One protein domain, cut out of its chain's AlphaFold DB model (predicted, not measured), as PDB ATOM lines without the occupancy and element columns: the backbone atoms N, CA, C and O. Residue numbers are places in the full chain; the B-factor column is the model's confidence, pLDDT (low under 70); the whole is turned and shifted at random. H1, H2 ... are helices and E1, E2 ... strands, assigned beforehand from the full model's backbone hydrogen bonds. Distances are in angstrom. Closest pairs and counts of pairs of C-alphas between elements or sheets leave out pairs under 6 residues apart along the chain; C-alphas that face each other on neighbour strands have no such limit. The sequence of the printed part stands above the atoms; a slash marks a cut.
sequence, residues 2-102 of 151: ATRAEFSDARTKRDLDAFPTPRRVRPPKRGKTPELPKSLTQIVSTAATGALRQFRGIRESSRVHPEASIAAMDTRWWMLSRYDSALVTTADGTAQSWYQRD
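This is residues 2 to 102 of the 151 residues of a protein of Geodermatophilaceae bacterium (UniProt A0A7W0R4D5). Little regular structure is present: loops surround a small antiparallel hairpin, E1 and E2, with H4 between it and the longest helix, H2, at one end. The 101 printed residues include H1, H2, H3, H4, E1, E2, in that order; the class is mixed, with 38 residues in named elements. The whole is compact, radius of gyration of the C-alphas 14.0 A, spanning 38 by 31 by 30 A.

H1 is residues 2 to 5, from C-alpha 2 at (169.477, 194.065, 169.202). H2 is 40 to 54, 21.3 A long; H3 60 to 64; H4 77 to 80. E1 is 85 to 89, 13.3 A, and E2 96 to 100, 12.9 A, ending at C-alpha 100 (155.322, 206.894, 168.334).

E1 and E2 pair with N 86 and O 99 at 2.9 A. H2 and H4 touch, closest C-alphas Thr 46 and Trp 78, 6.2 A. H1 and E2 are apart. In H2 every O i to N i+4 pair is within hydrogen-bond range; in H3 0 of 1, with 2 of 2 O i to N i+3 pairs; H1 and H4 are too short.

The farthest C-alphas, Ala 2 and Arg 30, are 43.1 A apart. The printed part has no cut. Links H1 to H2 and H3 to H4 are long. Residues 26 to 34 have pLDDT under 70.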
ATOM      1  N   ALA A   2     170.287 194.460 170.365       91.44
ATOM      2  CA  ALA A   2     169.477 194.065 169.202       91.44
ATOM      3  C   ALA A   2     167.969 194.344 169.359       91.44
ATOM      4  O   ALA A   2     167.446 195.187 168.645       91.44
ATOM      5  N   THR A   3     167.311 193.772 170.374       91.44
ATOM      6  CA  THR A   3     165.865 193.970 170.616       91.44
ATOM      7  C   THR A   3     165.476 195.439 170.760       91.44
ATOM      8  O   THR A   3     164.421 195.867 170.317       91.44
ATOM      9  N   ARG A   4     166.348 196.249 171.370       91.94
ATOM     10  CA  ARG A   4     166.091 197.677 171.558       91.94
ATOM     11  C   ARG A   4     166.044 198.415 170.211       91.94
ATOM     12  O   ARG A   4     165.243 199.325 170.067       91.94
ATOM     13  N   ALA A   5     166.853 198.026 169.226       91.94
ATOM     14  CA  ALA A   5     166.908 198.693 167.922       91.94
ATOM     15  C   ALA A   5     165.624 198.527 167.083       91.94
ATOM     16  O   ALA A   5     165.416 199.267 166.119       91.94
ATOM     17  N   GLU A   6     164.745 197.591 167.440       91.81
ATOM     18  CA  GLU A   6     163.459 197.375 166.769       91.81
ATOM     19  C   GLU A   6     162.454 198.506 167.053       91.81
ATOM     20  O   GLU A   6     161.581 198.761 166.228       91.81
ATOM     21  N   PHE A   7     162.624 199.246 168.154       93.12
ATOM     22  CA  PHE A   7     161.685 200.281 168.591       93.12
ATOM     23  C   PHE A   7     162.112 201.693 168.173       93.12
ATOM     24  O   PHE A   7     163.294 202.041 168.205       93.12
ATOM     25  N   SER A   8     161.150 202.530 167.771       91.88
ATOM     26  CA  SER A   8     161.434 203.877 167.254       91.88
ATOM     27  C   SER A   8     161.974 204.829 168.324       91.88
ATOM     28  O   SER A   8     162.870 205.620 168.045       91.88
ATOM     29  N   ASP A   9     161.477 204.720 169.556       91.38
ATOM     30  CA  ASP A   9     161.893 205.511 170.720       91.38
ATOM     31  C   ASP A   9     163.328 205.188 171.168       91.38
ATOM     32  O   ASP A   9     164.011 205.995 171.802       91.38
ATOM     33  N   ALA A  10     163.829 204.023 170.773       92.19
ATOM     34  CA  ALA A  10     165.187 203.596 171.033       92.19
ATOM     35  C   ALA A  10     166.203 203.997 169.952       92.19
ATOM     36  O   ALA A  10     167.409 203.884 170.196       92.19
ATOM     37  N   ARG A  11     165.739 204.450 168.781       91.62
ATOM     38  CA  ARG A  11     166.581 204.934 167.680       91.62
ATOM     39  C   ARG A  11     166.824 206.425 167.855       91.62
ATOM     40  O   ARG A  11     165.977 207.254 167.532       91.62
ATOM     41  N   THR A  12     168.001 206.745 168.362       91.62
ATOM     42  CA  THR A  12     168.399 208.116 168.663       91.62
ATOM     43  C   THR A  12     169.229 208.701 167.518       91.62
ATOM     44  O   THR A  12     170.127 208.031 167.007       91.62
ATOM     45  N   LYS A  13     168.963 209.954 167.129       92.25
ATOM     46  CA  LYS A  13     169.767 210.715 166.158       92.25
ATOM     47  C   LYS A  13     170.257 212.020 166.783       92.25
ATOM     48  O   LYS A  13     169.492 212.689 167.470       92.25
ATOM     49  N   ARG A  14     171.529 212.364 166.552       90.62
ATOM     50  CA  ARG A  14     172.130 213.638 167.004       90.62
ATOM     51  C   ARG A  14     171.705 214.818 166.137       90.62
ATOM     52  O   ARG A  14     171.518 215.914 166.643       90.62
ATOM     53  N   ASP A  15     171.556 214.565 164.842       87.44
ATOM     54  CA  ASP A  15     171.068 215.549 163.888       87.44
ATOM     55  C   ASP A  15     169.561 215.773 164.088       87.44
ATOM     56  O   ASP A  15     168.766 214.833 163.987       87.44
ATOM     57  N   LEU A  16     169.195 217.014 164.412       75.38
ATOM     58  CA  LEU A  16     167.817 217.428 164.673       75.38
ATOM     59  C   LEU A  16     167.015 217.568 163.375       75.38
ATOM     60  O   LEU A  16     165.820 217.273 163.368       75.38
ATOM     61  N   ASP A  17     167.682 217.924 162.274       82.75
ATOM     62  CA  ASP A  17     167.062 218.066 160.953       82.75
ATOM     63  C   ASP A  17     166.802 216.698 160.300       82.75
ATOM     64  O   ASP A  17     166.054 216.575 159.330       82.75
ATOM     65  N   ALA A  18     167.339 215.623 160.889       86.88
ATOM     66  CA  ALA A  18     167.072 214.252 160.472       86.88
ATOM     67  C   ALA A  18     165.666 213.742 160.853       86.88
ATOM     68  O   ALA A  18     165.338 212.581 160.551       86.88
ATOM     69  N   PHE A  19     164.861 214.556 161.544       88.31
ATOM     70  CA  PHE A  19     163.459 214.283 161.854       88.31
ATOM     71  C   PHE A  19     162.522 215.259 161.123       88.31
ATOM     72  O   PHE A  19     162.848 216.435 160.977       88.31
ATOM     73  N   PRO A  20     161.322 214.814 160.698       89.88
ATOM     74  CA  PRO A  20     160.328 215.707 160.110       89.88
ATOM     75  C   PRO A  20     159.921 216.822 161.077       89.88
ATOM     76  O   PRO A  20     159.808 216.602 162.287       89.88
ATOM     77  N   THR A  21     159.625 218.004 160.539       88.38
ATOM     78  CA  THR A  21     159.207 219.152 161.347       88.38
ATOM     79  C   THR A  21     157.926 218.837 162.132       88.38
ATOM     80  O   THR A  21     156.969 218.304 161.554       88.38
ATOM     81  N   PRO A  22     157.859 219.181 163.435       88.81
ATOM     82  CA  PRO A  22     156.660 218.964 164.227       88.81
ATOM     83  C   PRO A  22     155.428 219.645 163.628       88.81
ATOM     84  O   PRO A  22     155.410 220.855 163.403       88.81
ATOM     85  N   ARG A  23     154.365 218.866 163.409       85.50
ATOM     86  CA  ARG A  23     153.093 219.344 162.868       85.50
ATOM     87  C   ARG A  23     151.928 218.761 163.649       85.50
ATOM     88  O   ARG A  23     151.623 217.574 163.565       85.50
ATOM     89  N   ARG A  24     151.197 219.625 164.351       77.50
ATOM     90  CA  ARG A  24     150.005 219.227 165.103       77.50
ATOM     91  C   ARG A  24     148.731 219.616 164.361       77.50
ATOM     92  O   ARG A  24     148.386 220.789 164.295       77.50
ATOM     93  N   VAL A  25     147.986 218.621 163.872       70.69
ATOM     94  CA  VAL A  25     146.725 218.840 163.127       70.69
ATOM     95  C   VAL A  25     145.654 219.528 163.980       70.69
ATOM     96  O   VAL A  25     144.862 220.312 163.468       70.69
ATOM     97  N   ARG A  26     145.620 219.256 165.292       66.88
ATOM     98  CA  ARG A  26     144.673 219.892 166.216       66.88
ATOM     99  C   ARG A  26     145.411 220.757 167.238       66.88
ATOM    100  O   ARG A  26     146.114 220.185 168.078       66.88
ATOM    101  N   PRO A  27     145.218 222.088 167.238       62.50
ATOM    102  CA  PRO A  27     145.844 222.952 168.226       62.50
ATOM    103  C   PRO A  27     145.348 222.621 169.647       62.50
ATOM    104  O   PRO A  27     144.249 222.073 169.822       62.50
ATOM    105  N   PRO A  28     146.156 222.909 170.684       64.25
ATOM    106  CA  PRO A  28     145.746 222.705 172.068       64.25
ATOM    107  C   PRO A  28     144.452 223.470 172.381       64.25
ATOM    108  O   PRO A  28     144.258 224.604 171.938       64.25
ATOM    109  N   LYS A  29     143.554 222.864 173.172       60.66
ATOM    110  CA  LYS A  29     142.339 223.552 173.641       60.66
ATOM    111  C   LYS A  29     142.758 224.818 174.400       60.66
ATOM    112  O   LYS A  29     143.468 224.716 175.396       60.66
ATOM    113  N   ARG A  30     142.291 225.985 173.938       57.06
ATOM    114  CA  ARG A  30     142.640 227.319 174.471       57.06
ATOM    115  C   ARG A  30     144.125 227.696 174.351       57.06
ATOM    116  O   ARG A  30     144.608 228.468 175.168       57.06
ATOM    117  N   GLY A  31     144.867 227.121 173.403       58.69
ATOM    118  CA  GLY A  31     146.276 227.476 173.179       58.69
ATOM    119  C   GLY A  31     147.242 227.045 174.292       58.69
ATOM    120  O   GLY A  31     148.442 227.234 174.152       58.69
ATOM    121  N   LYS A  32     146.750 226.440 175.382       60.12
ATOM    122  CA  LYS A  32     147.577 226.072 176.533       60.12
ATOM    123  C   LYS A  32     148.320 224.765 176.288       60.12
ATOM    124  O   LYS A  32     147.707 223.725 176.017       60.12
ATOM    125  N   THR A  33     149.639 224.808 176.428       64.44
ATOM    126  CA  THR A  33     150.478 223.618 176.570       64.44
ATOM    127  C   THR A  33     150.018 222.813 177.792       64.44
ATOM    128  O   THR A  33     149.496 223.390 178.748       64.44
ATOM    129  N   PRO A  34     150.128 221.473 177.776       65.88
ATOM    130  CA  PRO A  34     149.750 220.663 178.927       65.88
ATOM    131  C   PRO A  34     150.527 221.079 180.183       65.88
ATOM    132  O   PRO A  34     151.732 220.871 180.260       65.88
ATOM    133  N   GLU A  35     149.832 221.655 181.164       71.44
ATOM    134  CA  GLU A  35     150.415 221.955 182.472       71.44
ATOM    135  C   GLU A  35     150.578 220.676 183.308       71.44
ATOM    136  O   GLU A  35     149.855 219.686 183.132       71.44
ATOM    137  N   LEU A  36     151.521 220.726 184.250       77.00
ATOM    138  CA  LEU A  36     151.684 219.729 185.302       77.00
ATOM    139  C   LEU A  36     150.359 219.571 186.071       77.00
ATOM    140  O   LEU A  36     149.789 220.584 186.484       77.00
ATOM    141  N   PRO A  37     149.854 218.340 186.278       81.38
ATOM    142  CA  PRO A  37     148.671 218.138 187.104       81.38
ATOM    143  C   PRO A  37     148.984 218.572 188.545       81.38
ATOM    144  O   PRO A  37     149.939 218.084 189.145       81.38
ATOM    145  N   LYS A  38     148.192 219.505 189.086       86.31
ATOM    146  CA  LYS A  38     148.428 220.134 190.404       86.31
ATOM    147  C   LYS A  38     147.657 219.455 191.539       86.31
ATOM    148  O   LYS A  38     147.921 219.728 192.703       86.31
ATOM    149  N   SER A  39     146.700 218.584 191.212       90.69
ATOM    150  CA  SER A  39     145.854 217.877 192.180       90.69
ATOM    151  C   SER A  39     145.796 216.372 191.908       90.69
ATOM    152  O   SER A  39     145.923 215.928 190.763       90.69
ATOM    153  N   LEU A  40     145.515 215.579 192.946       90.31
ATOM    154  CA  LEU A  40     145.335 214.123 192.831       90.31
ATOM    155  C   LEU A  40     144.242 213.748 191.817       90.31
ATOM    156  O   LEU A  40     144.421 212.835 191.015       90.31
ATOM    157  N   THR A  41     143.141 214.500 191.776       90.69
ATOM    158  CA  THR A  41     142.051 214.286 190.810       90.69
ATOM    159  C   THR A  41     142.502 214.495 189.360       90.69
ATOM    160  O   THR A  41     142.128 213.730 188.466       90.69
ATOM    161  N   GLN A  42     143.357 215.490 189.104       88.62
ATOM    162  CA  GLN A  42     143.954 215.715 187.784       88.62
ATOM    163  C   GLN A  42     144.941 214.606 187.403       88.62
ATOM    164  O   GLN A  42     144.992 214.208 186.237       88.62
ATOM    165  N   ILE A  43     145.697 214.081 188.372       89.31
ATOM    166  CA  ILE A  43     146.607 212.950 188.154       89.31
ATOM    167  C   ILE A  43     145.806 211.709 187.751       89.31
ATOM    168  O   ILE A  43     146.061 211.142 186.690       89.31
ATOM    169  N   VAL A  44     144.795 211.329 188.538       91.88
ATOM    170  CA  VAL A  44     143.966 210.139 188.276       91.88
ATOM    171  C   VAL A  44     143.235 210.253 186.939       91.88
ATOM    172  O   VAL A  44     143.278 209.327 186.130       91.88
ATOM    173  N   SER A  45     142.616 211.400 186.651       90.31
ATOM    174  CA  SER A  45     141.937 211.611 185.364       90.31
ATOM    175  C   SER A  45     142.901 211.564 184.175       90.31
ATOM    176  O   SER A  45     142.561 210.998 183.131       90.31
ATOM    177  N   THR A  46     144.120 212.096 184.320       90.94
ATOM    178  CA  THR A  46     145.151 212.005 183.275       90.94
ATOM    179  C   THR A  46     145.626 210.566 183.089       90.94
ATOM    180  O   THR A  46     145.767 210.134 181.946       90.94
ATOM    181  N   ALA A  47     145.803 209.802 184.171       91.94
ATOM    182  CA  ALA A  47     146.151 208.382 184.114       91.94
ATOM    183  C   ALA A  47     145.077 207.577 183.381       91.94
ATOM    184  O   ALA A  47     145.378 206.900 182.399       91.94
ATOM    185  N   ALA A  48     143.815 207.720 183.790       92.88
ATOM    186  CA  ALA A  48     142.690 207.025 183.176       92.88
ATOM    187  C   ALA A  48     142.549 207.376 181.688       92.88
ATOM    188  O   ALA A  48     142.449 206.494 180.834       92.88
ATOM    189  N   THR A  49     142.608 208.667 181.351       90.62
ATOM    190  CA  THR A  49     142.504 209.117 179.956       90.62
ATOM    191  C   THR A  49     143.690 208.630 179.125       90.62
ATOM    192  O   THR A  49     143.501 208.175 177.998       90.62
ATOM    193  N   GLY A  50     144.906 208.704 179.671       90.56
ATOM    194  CA  GLY A  50     146.121 208.222 179.024       90.56
ATOM    195  C   GLY A  50     146.060 206.725 178.744       90.56
ATOM    196  O   GLY A  50     146.337 206.315 177.619       90.56
ATOM    197  N   ALA A  51     145.611 205.929 179.717       90.94
ATOM    198  CA  ALA A  51     145.421 204.489 179.575       90.94
ATOM    199  C   ALA A  51     144.390 204.157 178.486       90.94
ATOM    200  O   ALA A  51     144.691 203.399 177.567       90.94
ATOM    201  N   LEU A  52     143.211 204.790 178.519       92.44
ATOM    202  CA  LEU A  52     142.175 204.595 177.497       92.44
ATOM    203  C   LEU A  52     142.671 204.951 176.092       92.44
ATOM    204  O   LEU A  52     142.328 204.275 175.121       92.44
ATOM    205  N   ARG A  53     143.490 206.001 175.965       91.25
ATOM    206  CA  ARG A  53     144.060 206.402 174.675       91.25
ATOM    207  C   ARG A  53     144.984 205.349 174.086       91.25
ATOM    208  O   ARG A  53     144.965 205.215 172.869       91.25
ATOM    209  N   GLN A  54     145.723 204.585 174.893       91.94
ATOM    210  CA  GLN A  54     146.623 203.549 174.368       91.94
ATOM    211  C   GLN A  54     145.887 202.485 173.545       91.94
ATOM    212  O   GLN A  54     146.432 201.966 172.576       91.94
ATOM    213  N   PHE A  55     144.615 202.234 173.859       92.56
ATOM    214  CA  PHE A  55     143.771 201.288 173.131       92.56
ATOM    215  C   PHE A  55     143.005 201.906 171.951       92.56
ATOM    216  O   PHE A  55     142.308 201.189 171.236       92.56
ATOM    217  N   ARG A  56     143.089 203.219 171.720       92.00
ATOM    218  CA  ARG A  56     142.408 203.878 170.592       92.00
ATOM    219  C   ARG A  56     143.299 203.913 169.355       92.00
ATOM    220  O   ARG A  56     144.517 203.852 169.473       92.00
ATOM    221  N   GLY A  57     142.700 204.067 168.174       90.62
ATOM    222  CA  GLY A  57     143.447 204.326 166.940       90.62
ATOM    223  C   GLY A  57     144.337 205.571 167.050       90.62
ATOM    224  O   GLY A  57     144.106 206.447 167.892       90.62
ATOM    225  N   ILE A  58     145.382 205.624 166.230       91.12
ATOM    226  CA  ILE A  58     146.258 206.794 166.078       91.12
ATOM    227  C   ILE A  58     145.887 207.564 164.820       91.12
ATOM    228  O   ILE A  58     145.279 207.017 163.902       91.12
ATOM    229  N   ARG A  59     146.273 208.836 164.765       88.19
ATOM    230  CA  ARG A  59     146.153 209.630 163.542       88.19
ATOM    231  C   ARG A  59     147.224 209.210 162.541       88.19
ATOM    232  O   ARG A  59     148.375 209.015 162.908       88.19
ATOM    233  N   GLU A  60     146.892 209.157 161.258       87.62
ATOM    234  CA  GLU A  60     147.891 208.836 160.227       87.62
ATOM    235  C   GLU A  60     148.996 209.894 160.162       87.62
ATOM    236  O   GLU A  60     150.179 209.566 160.115       87.62
ATOM    237  N   SER A  61     148.621 211.172 160.285       87.81
ATOM    238  CA  SER A  61     149.581 212.283 160.307       87.81
ATOM    239  C   SER A  61     150.662 212.151 161.385       87.81
ATOM    240  O   SER A  61     151.789 212.560 161.123       87.81
ATOM    241  N   SER A  62     150.369 211.542 162.545       88.25
ATOM    242  CA  SER A  62     151.356 211.388 163.623       88.25
ATOM    243  C   SER A  62     152.421 210.327 163.322       88.25
ATOM    244  O   SER A  62     153.469 210.340 163.964       88.25
ATOM    245  N   ARG A  63     152.191 209.430 162.350       90.19
ATOM    246  CA  ARG A  63     153.212 208.481 161.861       90.19
ATOM    247  C   ARG A  63     154.240 209.144 160.940       90.19
ATOM    248  O   ARG A  63     155.341 208.635 160.789       90.19
ATOM    249  N   VAL A  64     153.858 210.247 160.293       91.69
ATOM    250  CA  VAL A  64     154.692 210.935 159.293       91.69
ATOM    251  C   VAL A  64     155.334 212.190 159.876       91.69
ATOM    252  O   VAL A  64     156.478 212.489 159.563       91.69
ATOM    253  N   HIS A  65     154.620 212.910 160.744       92.50
ATOM    254  CA  HIS A  65     155.109 214.117 161.403       92.50
ATOM    255  C   HIS A  65     154.941 213.993 162.923       92.50
ATOM    256  O   HIS A  65     153.865 213.594 163.379       92.50
ATOM    257  N   PRO A  66     155.953 214.355 163.727       92.81
ATOM    258  CA  PRO A  66     155.794 214.422 165.174       92.81
ATOM    259  C   PRO A  66     154.776 215.503 165.562       92.81
ATOM    260  O   PRO A  66     154.707 216.554 164.930       92.81
ATOM    261  N   GLU A  67     153.975 215.292 166.611       92.25
ATOM    262  CA  GLU A  67     153.008 216.311 167.055       92.25
ATOM    263  C   GLU A  67     153.655 217.415 167.911       92.25
ATOM    264  O   GLU A  67     153.089 218.504 168.033       92.25
ATOM    265  N   ALA A  68     154.805 217.131 168.530       91.19
ATOM    266  CA  ALA A  68     155.553 218.058 169.377       91.19
ATOM    267  C   ALA A  68     157.038 217.671 169.471       91.19
ATOM    268  O   ALA A  68     157.395 216.513 169.255       91.19
ATOM    269  N   SER A  69     157.870 218.642 169.853       91.12
ATOM    270  CA  SER A  69     159.221 218.418 170.375       91.12
ATOM    271  C   SER A  69     159.203 218.673 171.880       91.12
ATOM    272  O   SER A  69     158.670 219.692 172.324       91.12
ATOM    273  N   ILE A  70     159.702 217.719 172.662       90.50
ATOM    274  CA  ILE A  70     159.634 217.710 174.123       90.50
ATOM    275  C   ILE A  70     161.058 217.607 174.669       90.50
ATOM    276  O   ILE A  70     161.792 216.666 174.360       90.50
ATOM    277  N   ALA A  71     161.441 218.576 175.499       90.31
ATOM    278  CA  ALA A  71     162.715 218.549 176.203       90.31
ATOM    279  C   ALA A  71     162.739 217.413 177.234       90.31
ATOM    280  O   ALA A  71     161.708 217.088 177.821       90.31
ATOM    281  N   ALA A  72     163.922 216.860 177.515       89.44
ATOM    282  CA  ALA A  72     164.094 215.743 178.448       89.44
ATOM    283  C   ALA A  72     163.447 215.987 179.829       89.44
ATOM    284  O   ALA A  72     162.870 215.082 180.422       89.44
ATOM    285  N   MET A  73     163.473 217.227 180.326       87.81
ATOM    286  CA  MET A  73     162.890 217.589 181.627       87.81
ATOM    287  C   MET A  73     161.355 217.475 181.676       87.81
ATOM    288  O   MET A  73     160.767 217.314 182.751       87.81
ATOM    289  N   ASP A  74     160.718 217.510 180.507       85.31
ATOM    290  CA  ASP A  74     159.271 217.538 180.327       85.31
ATOM    291  C   ASP A  74     158.692 216.185 179.876       85.31
ATOM    292  O   ASP A  74     157.475 216.046 179.729       85.31
ATOM    293  N   THR A  75     159.516 215.137 179.728       86.44
ATOM    294  CA  THR A  75     159.125 213.794 179.242       86.44
ATOM    295  C   THR A  75     158.365 212.961 180.275       86.44
ATOM    296  O   THR A  75     158.566 211.755 180.432       86.44
ATOM    297  N   ARG A  76     157.481 213.596 181.034       90.50
ATOM    298  CA  ARG A  76     156.689 212.945 182.072       90.50
ATOM    299  C   ARG A  76     155.467 212.269 181.450       90.50
ATOM    300  O   ARG A  76     154.911 212.744 180.456       90.50
ATOM    301  N   TRP A  77     154.998 211.172 182.050       89.75
ATOM    302  CA  TRP A  77     153.944 210.334 181.457       89.75
ATOM    303  C   TRP A  77     152.627 211.094 181.199       89.75
ATOM    304  O   TRP A  77     151.951 210.848 180.200       89.75
ATOM    305  N   TRP A  78     152.269 212.066 182.044       87.19
ATOM    306  CA  TRP A  78     151.072 212.902 181.864       87.19
ATOM    307  C   TRP A  78     151.167 213.878 180.686       87.19
ATOM    308  O   TRP A  78     150.133 214.312 180.170       87.19
ATOM    309  N   MET A  79     152.386 214.231 180.267       87.25
ATOM    310  CA  MET A  79     152.621 215.035 179.073       87.25
ATOM    311  C   MET A  79     152.609 214.140 177.830       87.25
ATOM    312  O   MET A  79     151.828 214.387 176.912       87.25
ATOM    313  N   LEU A  80     153.399 213.060 177.834       89.69
ATOM    314  CA  LEU A  80     153.545 212.156 176.687       89.69
ATOM    315  C   LEU A  80     152.240 211.450 176.302       89.69
ATOM    316  O   LEU A  80     151.911 211.369 175.124       89.69
ATOM    317  N   SER A  81     151.439 211.023 177.283       89.56
ATOM    318  CA  SER A  81     150.149 210.344 177.052       89.56
ATOM    319  C   SER A  81     149.113 211.163 176.263       89.56
ATOM    320  O   SER A  81     148.070 210.636 175.865       89.56
ATOM    321  N   ARG A  82     149.366 212.458 176.033       87.19
ATOM    322  CA  ARG A  82     148.485 213.349 175.267       87.19
ATOM    323  C   ARG A  82     148.794 213.374 173.773       87.19
ATOM    324  O   ARG A  82     147.927 213.834 173.015       87.19
ATOM    325  N   TYR A  83     149.968 212.892 173.379       90.25
ATOM    326  CA  TYR A  83     150.460 212.887 172.007       90.25
ATOM    327  C   TYR A  83     150.399 211.482 171.411       90.25
ATOM    328  O   TYR A  83     150.563 210.485 172.113       90.25
ATOM    329  N   ASP A  84     150.136 211.411 170.110       92.62
ATOM    330  CA  ASP A  84     150.263 210.165 169.353       92.62
ATOM    331  C   ASP A  84     151.695 209.983 168.832       92.62
ATOM    332  O   ASP A  84     152.142 208.852 168.654       92.62
ATOM    333  N   SER A  85     152.440 211.078 168.657       94.25
ATOM    334  CA  SER A  85     153.878 211.030 168.423       94.25
ATOM    335  C   SER A  85     154.593 212.303 168.886       94.25
ATOM    336  O   SER A  85     154.019 213.392 168.851       94.25
ATOM    337  N   ALA A  86     155.844 212.181 169.330       94.38
ATOM    338  CA  ALA A  86     156.660 213.309 169.773       94.38
ATOM    339  C   ALA A  86     158.155 213.038 169.576       94.38
ATOM    340  O   ALA A  86     158.613 211.907 169.743       94.38
ATOM    341  N   LEU A  87     158.912 214.084 169.255       94.50
ATOM    342  CA  LEU A  87     160.365 214.067 169.387       94.50
ATOM    343  C   LEU A  87     160.715 214.335 170.841       94.50
ATOM    344  O   LEU A  87     160.152 215.232 171.467       94.50
ATOM    345  N   VAL A  88     161.627 213.539 171.372       93.88
ATOM    346  CA  VAL A  88     162.069 213.627 172.755       93.88
ATOM    347  C   VAL A  88     163.574 213.765 172.766       93.88
ATOM    348  O   VAL A  88     164.279 212.895 172.251       93.88
ATOM    349  N   THR A  89     164.058 214.842 173.370       93.81
ATOM    350  CA  THR A  89     165.490 215.026 173.604       93.81
ATOM    351  C   THR A  89     165.983 214.033 174.654       93.81
ATOM    352  O   THR A  89     165.309 213.781 175.655       93.81
ATOM    353  N   THR A  90     167.160 213.457 174.427       92.56
ATOM    354  CA  THR A  90     167.836 212.583 175.385       92.56
ATOM    355  C   THR A  90     168.228 213.338 176.655       92.56
ATOM    356  O   THR A  90     168.349 214.563 176.659       92.56
ATOM    357  N   ALA A  91     168.433 212.611 177.755       89.88
ATOM    358  CA  ALA A  91     168.735 213.209 179.060       89.88
ATOM    359  C   ALA A  91     170.039 214.029 179.083       89.88
ATOM    360  O   ALA A  91     170.151 214.974 179.855       89.88
ATOM    361  N   ASP A  92     171.002 213.688 178.229       89.56
ATOM    362  CA  ASP A  92     172.262 214.411 178.034       89.56
ATOM    363  C   ASP A  92     172.137 215.605 177.065       89.56
ATOM    364  O   ASP A  92     173.101 216.338 176.868       89.56
ATOM    365  N   GLY A  93     170.969 215.810 176.445       87.38
ATOM    366  CA  GLY A  93     170.706 216.935 175.544       87.38
ATOM    367  C   GLY A  93     171.332 216.816 174.152       87.38
ATOM    368  O   GLY A  93     171.150 217.715 173.337       87.38
ATOM    369  N   THR A  94     172.064 215.738 173.860       90.31
ATOM    370  CA  THR A  94     172.887 215.642 172.640       90.31
ATOM    371  C   THR A  94     172.146 215.094 171.427       90.31
ATOM    372  O   THR A  94     172.674 215.134 170.313       90.31
ATOM    373  N   ALA A  95     170.957 214.527 171.628       92.56
ATOM    374  CA  ALA A  95     170.252 213.815 170.582       92.56
ATOM    375  C   ALA A  95     168.736 213.765 170.819       92.56
ATOM    376  O   ALA A  95     168.240 214.123 171.887       92.56
ATOM    377  N   GLN A  96     167.988 213.299 169.818       94.19
ATOM    378  CA  GLN A  96     166.543 213.102 169.894       94.19
ATOM    379  C   GLN A  96     166.133 211.694 169.462       94.19
ATOM    380  O   GLN A  96     166.761 211.069 168.605       94.19
ATOM    381  N   SER A  97     165.043 211.208 170.049       94.62
ATOM    382  CA  SER A  97     164.355 209.980 169.653       94.62
ATOM    383  C   SER A  97     162.902 210.281 169.296       94.62
ATOM    384  O   SER A  97     162.271 211.153 169.896       94.62
ATOM    385  N   TRP A  98     162.339 209.517 168.357       95.19
ATOM    386  CA  TRP A  98     160.944 209.675 167.950       95.19
ATOM    387  C   TRP A  98     160.040 208.652 168.636       95.19
ATOM    388  O   TRP A  98     160.010 207.464 168.299       95.19
ATOM    389  N   TYR A  99     159.255 209.146 169.585       94.50
ATOM    390  CA  TYR A  99     158.242 208.382 170.287       94.50
ATOM    391  C   TYR A  99     156.988 208.333 169.429       94.50
ATOM    392  O   TYR A  99     156.444 209.373 169.054       94.50
ATOM    393  N   GLN A 100     156.525 207.126 169.121       94.25
ATOM    394  CA  GLN A 100     155.322 206.894 168.334       94.25
ATOM    395  C   GLN A 100     154.430 205.905 169.067       94.25
ATOM    396  O   GLN A 100     154.876 204.844 169.502       94.25
ATOM    397  N   ARG A 101     153.157 206.260 169.219       94.56
ATOM    398  CA  ARG A 101     152.168 205.366 169.804       94.56
ATOM    399  C   ARG A 101     151.801 204.300 168.783       94.56
ATOM    400  O   ARG A 101     151.403 204.620 167.670       94.56
ATOM    401  N   ASP A 102     151.858 203.045 169.200       94.31
ATOM    402  CA  ASP A 102     151.385 201.911 168.417       94.31
ATOM    403  C   ASP A 102     150.431 201.063 169.279       94.31
ATOM    404  O   ASP A 102     150.878 200.358 170.189       94.31
TER     405      ASP A 102